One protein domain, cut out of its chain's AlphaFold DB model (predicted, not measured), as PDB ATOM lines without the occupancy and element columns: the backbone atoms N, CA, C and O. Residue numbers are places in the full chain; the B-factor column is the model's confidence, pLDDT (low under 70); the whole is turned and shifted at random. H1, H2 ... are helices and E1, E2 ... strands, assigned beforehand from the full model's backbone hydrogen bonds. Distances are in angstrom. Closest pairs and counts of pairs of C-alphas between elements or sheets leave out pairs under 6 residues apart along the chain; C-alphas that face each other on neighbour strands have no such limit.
ATOM      1  N   VAL A 160      32.369  -8.730 -16.994       73.94
ATOM      2  CA  VAL A 160      32.479  -7.550 -17.857       73.94
ATOM      3  C   VAL A 160      31.342  -6.592 -17.507       73.94
ATOM      4  O   VAL A 160      30.174  -6.985 -17.523       73.94
ATOM      5  N   ARG A 161      31.666  -5.346 -17.142       59.81
ATOM      6  CA  ARG A 161      30.637  -4.342 -16.837       59.81
ATOM      7  C   ARG A 161      30.091  -3.715 -18.111       59.81
ATOM      8  O   ARG A 161      30.801  -3.539 -19.097       59.81
ATOM      9  N   ALA A 162      28.814  -3.341 -18.045       54.66
ATOM     10  CA  ALA A 162      27.996  -2.916 -19.174       54.66
ATOM     11  C   ALA A 162      28.544  -1.731 -19.984       54.66
ATOM     12  O   ALA A 162      28.082  -1.546 -21.094       54.66
ATOM     13  N   ASN A 163      29.548  -0.973 -19.528       52.72
ATOM     14  CA  ASN A 163      30.178   0.055 -20.371       52.72
ATOM     15  C   ASN A 163      30.745  -0.503 -21.693       52.72
ATOM     16  O   ASN A 163      30.845   0.250 -22.649       52.72
ATOM     17  N   ALA A 164      31.043  -1.807 -21.776       54.94
ATOM     18  CA  ALA A 164      31.421  -2.477 -23.026       54.94
ATOM     19  C   ALA A 164      30.236  -2.806 -23.968       54.94
ATOM     20  O   ALA A 164      30.455  -3.171 -25.117       54.94
ATOM     21  N   PHE A 165      28.991  -2.683 -23.492       61.12
ATOM     22  CA  PHE A 165      27.738  -2.985 -24.210       61.12
ATOM     23  C   PHE A 165      26.700  -1.848 -24.095       61.12
ATOM     24  O   PHE A 165      25.506  -2.050 -24.319       61.12
ATOM     25  N   ARG A 166      27.134  -0.654 -23.680       59.16
ATOM     26  CA  ARG A 166      26.294   0.543 -23.598       59.16
ATOM     27  C   ARG A 166      26.441   1.298 -24.903       59.16
ATOM     28  O   ARG A 166      27.541   1.679 -25.282       59.16
ATOM     29  N   ALA A 167      25.329   1.516 -25.573       50.47
ATOM     30  CA  ALA A 167      25.280   2.455 -26.670       50.47
ATOM     31  C   ALA A 167      25.183   3.890 -26.137       50.47
ATOM     32  O   ALA A 167      24.767   4.105 -24.996       50.47
ATOM     33  N   SER A 168      25.574   4.870 -26.953       52.09
ATOM     34  CA  SER A 168      25.777   6.263 -26.527       52.09
ATOM     35  C   SER A 168      24.504   6.997 -26.089       52.09
ATOM     36  O   SER A 168      24.591   8.136 -25.648       52.09
ATOM     37  N   LYS A 169      23.326   6.381 -26.240       51.78
ATOM     38  CA  LYS A 169      22.022   6.975 -25.929       51.78
ATOM     39  C   LYS A 169      21.212   6.033 -25.027       51.78
ATOM     40  O   LYS A 169      20.422   5.243 -25.517       51.78
ATOM     41  N   GLY A 170      21.413   6.065 -23.709       49.81
ATOM     42  CA  GLY A 170      20.489   5.412 -22.762       49.81
ATOM     43  C   GLY A 170      19.179   6.209 -22.622       49.81
ATOM     44  O   GLY A 170      19.199   7.434 -22.686       49.81
ATOM     45  N   LEU A 171      18.030   5.545 -22.461       55.00
ATOM     46  CA  LEU A 171      16.700   6.189 -22.460       55.00
ATOM     47  C   LEU A 171      16.349   7.007 -21.197       55.00
ATOM     48  O   LEU A 171      16.696   6.579 -20.098       55.00
ATOM     49  N   PRO A 172      15.456   8.023 -21.306       53.59
ATOM     50  CA  PRO A 172      15.204   8.843 -22.495       53.59
ATOM     51  C   PRO A 172      14.941  10.311 -22.126       53.59
ATOM     52  O   PRO A 172      13.797  10.699 -21.924       53.59
ATOM     53  N   THR A 173      15.985  11.121 -21.967       48.53
ATOM     54  CA  THR A 173      15.981  12.607 -22.099       48.53
ATOM     55  C   THR A 173      17.299  13.235 -21.632       48.53
ATOM     56  O   THR A 173      17.494  14.432 -21.815       48.53
ATOM     57  N   GLY A 174      18.230  12.454 -21.082       52.31
ATOM     58  CA  GLY A 174      19.577  12.904 -20.742       52.31
ATOM     59  C   GLY A 174      20.556  11.738 -20.808       52.31
ATOM     60  O   GLY A 174      20.183  10.606 -20.504       52.31
ATOM     61  N   ASP A 175      21.780  12.016 -21.232       48.78
ATOM     62  CA  ASP A 175      22.838  11.041 -21.520       48.78
ATOM     63  C   ASP A 175      23.465  10.378 -20.275       48.78
ATOM     64  O   ASP A 175      24.339   9.528 -20.421       48.78
ATOM     65  N   ASP A 176      22.971  10.665 -19.066       46.94
ATOM     66  CA  ASP A 176      23.758  10.439 -17.847       46.94
ATOM     67  C   ASP A 176      23.127   9.543 -16.760       46.94
ATOM     68  O   ASP A 176      23.692   9.409 -15.671       46.94
ATOM     69  N   THR A 177      22.005   8.844 -17.005       49.53
ATOM     70  CA  THR A 177      21.459   7.894 -16.000       49.53
ATOM     71  C   THR A 177      21.461   6.436 -16.469       49.53
ATOM     72  O   THR A 177      20.866   6.039 -17.464       49.53
ATOM     73  N   ASN A 178      22.237   5.617 -15.758       54.25
ATOM     74  CA  ASN A 178      23.046   4.559 -16.357       54.25
ATOM     75  C   ASN A 178      22.518   3.129 -16.091       54.25
ATOM     76  O   ASN A 178      23.253   2.270 -15.590       54.25
ATOM     77  N   SER A 179      21.268   2.835 -16.462       62.72
ATOM     78  CA  SER A 179      20.582   1.587 -16.071       62.72
ATOM     79  C   SER A 179      19.972   0.835 -17.273       62.72
ATOM     80  O   SER A 179      18.792   0.980 -17.558       62.72
ATOM     81  N   GLY A 180      20.742   0.011 -18.005       70.94
ATOM     82  CA  GLY A 180      20.199  -0.803 -19.113       70.94
ATOM     83  C   GLY A 180      21.227  -1.485 -20.030       70.94
ATOM     84  O   GLY A 180      22.429  -1.258 -19.891       70.94
ATOM     85  N   PHE A 181      20.730  -2.310 -20.959       76.81
ATOM     86  CA  PHE A 181      21.450  -3.004 -22.035       76.81
ATOM     87  C   PHE A 181      20.882  -2.592 -23.399       76.81
ATOM     88  O   PHE A 181      19.701  -2.815 -23.658       76.81
ATOM     89  N   ALA A 182      21.720  -2.044 -24.279       75.69
ATOM     90  CA  ALA A 182      21.337  -1.728 -25.654       75.69
ATOM     91  C   ALA A 182      21.597  -2.922 -26.586       75.69
ATOM     92  O   ALA A 182      22.559  -3.665 -26.400       75.69
ATOM     93  N   PHE A 183      20.751  -3.100 -27.601       78.25
ATOM     94  CA  PHE A 183      20.889  -4.164 -28.606       78.25
ATOM     95  C   PHE A 183      21.531  -3.689 -29.917       78.25
ATOM     96  O   PHE A 183      21.855  -4.512 -30.768       78.25
ATOM     97  N   GLY A 184      21.731  -2.381 -30.084       67.06
ATOM     98  CA  GLY A 184      22.334  -1.781 -31.273       67.06
ATOM     99  C   GLY A 184      23.246  -0.614 -30.915       67.06
ATOM    100  O   GLY A 184      23.199  -0.104 -29.798       67.06
ATOM    101  N   SER A 185      24.073  -0.189 -31.870       65.19
ATOM    102  CA  SER A 185      25.045   0.897 -31.681       65.19
ATOM    103  C   SER A 185      24.402   2.257 -31.407       65.19
ATOM    104  O   SER A 185      25.014   3.076 -30.729       65.19
ATOM    105  N   ASP A 186      23.192   2.497 -31.924       66.00
ATOM    106  CA  ASP A 186      22.479   3.771 -31.740       66.00
ATOM    107  C   ASP A 186      21.946   3.938 -30.307       66.00
ATOM    108  O   ASP A 186      21.877   5.040 -29.775       66.00
ATOM    109  N   GLY A 187      21.649   2.824 -29.629       72.12
ATOM    110  CA  GLY A 187      21.280   2.801 -28.210       72.12
ATOM    111  C   GLY A 187      19.841   3.097 -27.864       72.12
ATOM    112  O   GLY A 187      19.434   2.905 -26.726       72.12
ATOM    113  N   ASP A 188      19.055   3.445 -28.863       71.75
ATOM    114  CA  ASP A 188      17.619   3.678 -28.782       71.75
ATOM    115  C   ASP A 188      16.772   2.402 -28.573       71.75
ATOM    116  O   ASP A 188      15.590   2.482 -28.228       71.75
ATOM    117  N   THR A 189      17.374   1.225 -28.765       81.69
ATOM    118  CA  THR A 189      16.725  -0.088 -28.725       81.69
ATOM    119  C   THR A 189      17.425  -0.995 -27.719       81.69
ATOM    120  O   THR A 189      18.642  -1.189 -27.777       81.69
ATOM    121  N   GLY A 190      16.666  -1.584 -26.794       81.69
ATOM    122  CA  GLY A 190      17.249  -2.329 -25.676       81.69
ATOM    123  C   GLY A 190      16.334  -2.510 -24.466       81.69
ATOM    124  O   GLY A 190      15.165  -2.121 -24.464       81.69
ATOM    125  N   LEU A 191      16.902  -3.097 -23.415       84.56
ATOM    126  CA  LEU A 191      16.269  -3.324 -22.121       84.56
ATOM    127  C   LEU A 191      16.787  -2.309 -21.097       84.56
ATOM    128  O   LEU A 191      17.965  -2.324 -20.747       84.56
ATOM    129  N   PHE A 192      15.904  -1.467 -20.571       78.62
ATOM    130  CA  PHE A 192      16.274  -0.323 -19.741       78.62
ATOM    131  C   PHE A 192      15.472  -0.274 -18.455       78.62
ATOM    132  O   PHE A 192      14.286  -0.583 -18.419       78.62
ATOM    133  N   ALA A 193      16.138   0.129 -17.394       76.75
ATOM    134  CA  ALA A 193      15.589   0.335 -16.077       76.75
ATOM    135  C   ALA A 193      15.383   1.842 -15.868       76.75
ATOM    136  O   ALA A 193      16.262   2.629 -16.215       76.75
ATOM    137  N   ASP A 194      14.245   2.258 -15.312       68.94
ATOM    138  CA  ASP A 194      14.054   3.666 -14.969       68.94
ATOM    139  C   ASP A 194      15.028   4.113 -13.864       68.94
ATOM    140  O   ASP A 194      15.355   3.382 -12.923       68.94
ATOM    141  N   ALA A 195      15.546   5.331 -14.010       57.09
ATOM    142  CA  ALA A 195      16.459   5.941 -13.055       57.09
ATOM    143  C   ALA A 195      15.694   6.890 -12.125       57.09
ATOM    144  O   ALA A 195      15.866   8.105 -12.170       57.09
ATOM    145  N   SER A 196      14.820   6.358 -11.271       52.03
ATOM    146  CA  SER A 196      14.236   7.152 -10.186       52.03
ATOM    147  C   SER A 196      15.089   7.013  -8.922       52.03
ATOM    148  O   SER A 196      14.805   6.180  -8.068       52.03
ATOM    149  N   GLY A 197      16.158   7.805  -8.809       49.53
ATOM    150  CA  GLY A 197      16.977   7.880  -7.595       49.53
ATOM    151  C   GLY A 197      18.446   8.194  -7.869       49.53
ATOM    152  O   GLY A 197      19.047   7.671  -8.801       49.53
ATOM    153  N   SER A 198      19.055   9.032  -7.031       46.62
ATOM    154  CA  SER A 198      20.448   9.493  -7.150       46.62
ATOM    155  C   SER A 198      21.502   8.478  -6.667       46.62
ATOM    156  O   SER A 198      22.656   8.839  -6.446       46.62
ATOM    157  N   SER A 199      21.148   7.197  -6.490       43.81
ATOM    158  CA  SER A 199      22.097   6.147  -6.090       43.81
ATOM    159  C   SER A 199      21.666   4.742  -6.533       43.81
ATOM    160  O   SER A 199      20.483   4.409  -6.555       43.81
ATOM    161  N   ALA A 200      22.649   3.885  -6.833       43.66
ATOM    162  CA  ALA A 200      22.475   2.520  -7.351       43.66
ATOM    163  C   ALA A 200      21.745   1.534  -6.405       43.66
ATOM    164  O   ALA A 200      21.510   0.391  -6.788       43.66
ATOM    165  N   ASN A 201      21.378   1.966  -5.192       45.16
ATOM    166  CA  ASN A 201      20.776   1.131  -4.147       45.16
ATOM    167  C   ASN A 201      19.322   1.510  -3.798       45.16
ATOM    168  O   ASN A 201      18.764   0.921  -2.877       45.16
ATOM    169  N   MET A 202      18.695   2.458  -4.508       46.31
ATOM    170  CA  MET A 202      17.296   2.860  -4.254       46.31
ATOM    171  C   MET A 202      16.308   2.397  -5.332       46.31
ATOM    172  O   MET A 202      15.316   3.068  -5.572       46.31
ATOM    173  N   GLY A 203      16.567   1.222  -5.917       55.31
ATOM    174  CA  GLY A 203      15.573   0.395  -6.606       55.31
ATOM    175  C   GLY A 203      14.976   1.011  -7.872       55.31
ATOM    176  O   GLY A 203      14.103   1.865  -7.818       55.31
ATOM    177  N   THR A 204      15.380   0.497  -9.030       64.62
ATOM    178  CA  THR A 204      14.610   0.659 -10.268       64.62
ATOM    179  C   THR A 204      13.149   0.278 -10.018       64.62
ATOM    180  O   THR A 204      12.859  -0.824  -9.543       64.62
ATOM    181  N   ASN A 205      12.232   1.181 -10.349       74.00
ATOM    182  CA  ASN A 205      10.801   0.949 -10.215       74.00
ATOM    183  C   ASN A 205      10.225   0.270 -11.452       74.00
ATOM    184  O   ASN A 205       9.188  -0.375 -11.343       74.00
ATOM    185  N   ASN A 206      10.874   0.395 -12.609       77.06
ATOM    186  CA  ASN A 206      10.386  -0.136 -13.871       77.06
ATOM    187  C   ASN A 206      11.511  -0.705 -14.739       77.06
ATOM    188  O   ASN A 206      12.510  -0.038 -14.983       77.06
ATOM    189  N   LEU A 207      11.300  -1.902 -15.285       85.50
ATOM    190  CA  LEU A 207      12.119  -2.488 -16.344       85.50
ATOM    191  C   LEU A 207      11.331  -2.462 -17.655       85.50
ATOM    192  O   LEU A 207      10.205  -2.948 -17.710       85.50
ATOM    193  N   SER A 208      11.914  -1.901 -18.707       85.31
ATOM    194  CA  SER A 208      11.217  -1.573 -19.948       85.31
ATOM    195  C   SER A 208      12.006  -1.981 -21.187       85.31
ATOM    196  O   SER A 208      13.201  -1.713 -21.289       85.31
ATOM    197  N   LEU A 209      11.320  -2.566 -22.165       89.19
ATOM    198  CA  LEU A 209      11.837  -2.763 -23.516       89.19
ATOM    199  C   LEU A 209      11.504  -1.533 -24.356       89.19
ATOM    200  O   LEU A 209      10.350  -1.086 -24.398       89.19
ATOM    201  N   HIS A 210      12.512  -1.031 -25.051       83.31
ATOM    202  CA  HIS A 210      12.376   0.062 -25.997       83.31
ATOM    203  C   HIS A 210      12.838  -0.374 -27.382       83.31
ATOM    204  O   HIS A 210      13.769  -1.173 -27.510       83.31
ATOM    205  N   ILE A 211      12.159   0.151 -28.397       86.81
ATOM    206  CA  ILE A 211      12.487   0.003 -29.814       86.81
ATOM    207  C   ILE A 211      12.436   1.408 -30.406       86.81
ATOM    208  O   ILE A 211      11.400   2.059 -30.275       86.81
ATOM    209  N   ASP A 212      13.533   1.865 -31.013       82.50
ATOM    210  CA  ASP A 212      13.642   3.198 -31.631       82.50
ATOM    211  C   ASP A 212      13.123   4.319 -30.706       82.50
ATOM    212  O   ASP A 212      12.137   5.011 -30.972       82.50
ATOM    213  N   SER A 213      13.706   4.395 -29.505       79.19
ATOM    214  CA  SER A 213      13.359   5.347 -28.436       79.19
ATOM    215  C   SER A 213      11.923   5.244 -27.904       79.19
ATOM    216  O   SER A 213      11.537   5.969 -26.983       79.19
ATOM    217  N   THR A 214      11.126   4.315 -28.426       83.69
ATOM    218  CA  THR A 214       9.728   4.129 -28.060       83.69
ATOM    219  C   THR A 214       9.616   2.992 -27.063       83.69
ATOM    220  O   THR A 214      10.000   1.853 -27.331       83.69
ATOM    221  N   ARG A 215       9.050   3.280 -25.889       87.19
ATOM    222  CA  ARG A 215       8.729   2.247 -24.903       87.19
ATOM    223  C   ARG A 215       7.644   1.336 -25.471       87.19
ATOM    224  O   ARG A 215       6.521   1.786 -25.690       87.19
ATOM    225  N   VAL A 216       7.958   0.059 -25.671       91.56
ATOM    226  CA  VAL A 216       7.005  -0.932 -26.207       91.56
ATOM    227  C   VAL A 216       6.441  -1.851 -25.127       91.56
ATOM    228  O   VAL A 216       5.303  -2.305 -25.236       91.56
ATOM    229  N   PHE A 217       7.200  -2.075 -24.054       92.50
ATOM    230  CA  PHE A 217       6.805  -2.928 -22.938       92.50
ATOM    231  C   PHE A 217       7.462  -2.457 -21.640       92.50
ATOM    232  O   PHE A 217       8.600  -1.994 -21.666       92.50
ATOM    233  N   GLN A 218       6.765  -2.589 -20.513       90.56
ATOM    234  CA  GLN A 218       7.290  -2.257 -19.191       90.56
ATOM    235  C   GLN A 218       6.688  -3.151 -18.109       90.56
ATOM    236  O   GLN A 218       5.494  -3.446 -18.122       90.56
ATOM    237  N   VAL A 219       7.512  -3.513 -17.131       90.44
ATOM    238  CA  VAL A 219       7.103  -4.152 -15.880       90.44
ATOM    239  C   VAL A 219       7.537  -3.269 -14.722       90.44
ATOM    240  O   VAL A 219       8.704  -2.882 -14.654       90.44
ATOM    241  N   SER A 220       6.614  -2.959 -13.815       86.50
ATOM    242  CA  SER A 220       6.943  -2.258 -12.575       86.50
ATOM    243  C   SER A 220       7.355  -3.219 -11.460       86.50
ATOM    244  O   SER A 220       7.003  -4.398 -11.468       86.50
ATOM    245  N   ASN A 221       8.051  -2.714 -10.445       82.38
ATOM    246  CA  ASN A 221       8.377  -3.452  -9.224       82.38
ATOM    247  C   ASN A 221       7.133  -3.883  -8.424       82.38
ATOM    248  O   ASN A 221       7.195  -4.848  -7.670       82.38
ATOM    249  N   ALA A 222       5.991  -3.220  -8.632       83.44
ATOM    250  CA  ALA A 222       4.685  -3.626  -8.122       83.44
ATOM    251  C   ALA A 222       4.029  -4.741  -8.967       83.44
ATOM    252  O   ALA A 222       2.870  -5.080  -8.745       83.44
ATOM    253  N   GLY A 223       4.740  -5.288  -9.961       84.94
ATOM    254  CA  GLY A 223       4.270  -6.361 -10.839       84.94
ATOM    255  C   GLY A 223       3.277  -5.913 -11.912       84.94
ATOM    256  O   GLY A 223       2.699  -6.758 -12.594       84.94
ATOM    257  N   ARG A 224       3.058  -4.602 -12.086       88.50
ATOM    258  CA  ARG A 224       2.149  -4.091 -13.123       88.50
ATOM    259  C   ARG A 224       2.820  -4.198 -14.482       88.50
ATOM    260  O   ARG A 224       3.997  -3.864 -14.620       88.50
ATOM    261  N   VAL A 225       2.057  -4.620 -15.483       92.38
ATOM    262  CA  VAL A 225       2.547  -4.801 -16.850       92.38
ATOM    263  C   VAL A 225       1.888  -3.780 -17.763       92.38
ATOM    264  O   VAL A 225       0.663  -3.666 -17.808       92.38
ATOM    265  N   TRP A 226       2.713  -3.048 -18.501       91.69
ATOM    266  CA  TRP A 226       2.293  -2.066 -19.488       91.69
ATOM    267  C   TRP A 226       2.755  -2.491 -20.884       91.69
ATOM    268  O   TRP A 226       3.900  -2.913 -21.068       91.69
ATOM    269  N   ALA A 227       1.874  -2.349 -21.872       92.25
ATOM    270  CA  ALA A 227       2.174  -2.564 -23.287       92.25
ATOM    271  C   ALA A 227       1.712  -1.356 -24.111       92.25
ATOM    272  O   ALA A 227       0.648  -0.797 -23.839       92.25
ATOM    273  N   SER A 228       2.468  -0.979 -25.144       89.81
ATOM    274  CA  SER A 228       2.205   0.239 -25.933       89.81
ATOM    275  C   SER A 228       0.799   0.314 -26.531       89.81
ATOM    276  O   SER A 228       0.197   1.384 -26.550       89.81
ATOM    277  N   SER A 229       0.238  -0.816 -26.963       89.25
ATOM    278  CA  SER A 229      -1.098  -0.883 -27.566       89.25
ATOM    279  C   SER A 229      -2.249  -0.879 -26.557       89.25
ATOM    280  O   SER A 229      -3.379  -0.569 -26.927       89.25
ATOM    281  N   TYR A 230      -2.000  -1.252 -25.298       87.00
ATOM    282  CA  TYR A 230      -3.063  -1.527 -24.320       87.00
ATOM    283  C   TYR A 230      -2.983  -0.687 -23.046       87.00
ATOM    284  O   TYR A 230      -3.951  -0.653 -22.286       87.00
ATOM    285  N   GLY A 231      -1.880   0.024 -22.822       88.62
ATOM    286  CA  GLY A 231      -1.624   0.688 -21.553       88.62
ATOM    287  C   GLY A 231      -1.331  -0.327 -20.446       88.62
ATOM    288  O   GLY A 231      -0.755  -1.386 -20.698       88.62
ATOM    289  N   PHE A 232      -1.729   0.009 -19.218       89.56
ATOM    290  CA  PHE A 232      -1.678  -0.902 -18.078       89.56
ATOM    291  C   PHE A 232      -2.693  -2.031 -18.267       89.56
ATOM    292  O   PHE A 232      -3.893  -1.801 -18.426       89.56
ATOM    293  N   LEU A 233      -2.194  -3.265 -18.314       88.25
ATOM    294  CA  LEU A 233      -3.015  -4.427 -18.635       88.25
ATOM    295  C   LEU A 233      -4.055  -4.721 -17.547       88.25
ATOM    296  O   LEU A 233      -5.162  -5.154 -17.867       88.25
ATOM    297  N   ASP A 234      -3.741  -4.439 -16.284       85.56
ATOM    298  CA  ASP A 234      -4.657  -4.553 -15.147       85.56
ATOM    299  C   ASP A 234      -5.931  -3.715 -15.338       85.56
ATOM    300  O   ASP A 234      -7.025  -4.227 -15.096       85.56
ATOM    301  N   ASP A 235      -5.840  -2.510 -15.907       84.44
ATOM    302  CA  ASP A 235      -7.013  -1.668 -16.202       84.44
ATOM    303  C   ASP A 235      -7.914  -2.287 -17.297       84.44
ATOM    304  O   ASP A 235      -9.144  -2.145 -17.306       84.44
ATOM    305  N   LYS A 236      -7.309  -3.012 -18.246       78.25
ATOM    306  CA  LYS A 236      -8.019  -3.667 -19.357       78.25
ATOM    307  C   LYS A 236      -8.637  -5.004 -18.965       78.25
ATOM    308  O   LYS A 236      -9.696  -5.351 -19.486       78.25
ATOM    309  N   PHE A 237      -8.010  -5.743 -18.054       75.19
ATOM    310  CA  PHE A 237      -8.563  -6.994 -17.542       75.19
ATOM    311  C   PHE A 237      -9.622  -6.757 -16.454       75.19
ATOM    312  O   PHE A 237     -10.627  -7.466 -16.442       75.19
ATOM    313  N   ALA A 238      -9.472  -5.731 -15.607       67.81
ATOM    314  CA  ALA A 238     -10.448  -5.408 -14.562       67.81
ATOM    315  C   ALA A 238     -11.804  -4.937 -15.127       67.81
ATOM    316  O   ALA A 238     -12.854  -5.370 -14.658       67.81
ATOM    317  N   SER A 239     -11.807  -4.136 -16.199       58.62
ATOM    318  CA  SER A 239     -13.041  -3.617 -16.827       58.62
ATOM    319  C   SER A 239     -13.924  -4.680 -17.505       58.62
ATOM    320  O   SER A 239     -15.105  -4.432 -17.760       58.62
ATOM    321  N   LYS A 240     -13.399  -5.886 -17.767       55.19
ATOM    322  CA  LYS A 240     -14.194  -7.017 -18.279       55.19
ATOM    323  C   LYS A 240     -14.885  -7.837 -17.188       55.19
ATOM    324  O   LYS A 240     -15.762  -8.630 -17.513       55.19
TER     325      LYS A 240
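What this domain is: This is residues 160 to 240 of the 254 residues of an uncharacterized protein of Chromobacterium violaceum (UniProt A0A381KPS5). With little regular structure, this is one row of five short strands, a meander from E1 to E5, each the antiparallel neighbour of the one before, with loop 160 to 179 at the E1 end and small helix H1 past E5. The printed part has 81 residues, 29 in named elements, mixed in class. It is only just compact, close to loose, with radius of gyration of the C-alphas 13.8 A and spans 46 by 28 by 23 A.

How they stand to each other: Start at edge strand E1, residues 180 to 182, a hairpin with E2, residues 190 to 193; N 181 and O 191 are within hydrogen-bond range, 2.8 A. E2 forms a hairpin with E3, residues 206 to 211, N 192 to O 208 2.8 A. E3 and E4, residues 214 to 220, are a hairpin, N 209 to O 217 2.8 A. E4 and E5, residues 225 to 227, are a hairpin, N 218 to O 226 2.9 A. H1, residues 233 to 238, has every O i to N i+4 pair within range and only grazes the sheet; its closest C-alphas to E5 are Leu 233 and Val 225, 5.9 A.

Where its parts are: Find E1's C-alpha 180 at (20.199, -0.803, -19.113); E3 runs 16.1 A, E4 17.0 A, and H1 ends at C-alpha 238, (-10.448, -5.408, -14.562).

The domain as a whole: The C-alphas farthest apart, Val 160 and Lys 240, are 46.7 A apart. The printed part has no cut; E2 to E3 is a long link, and pLDDT is under 70 in 36 residues, among them 161 to 179.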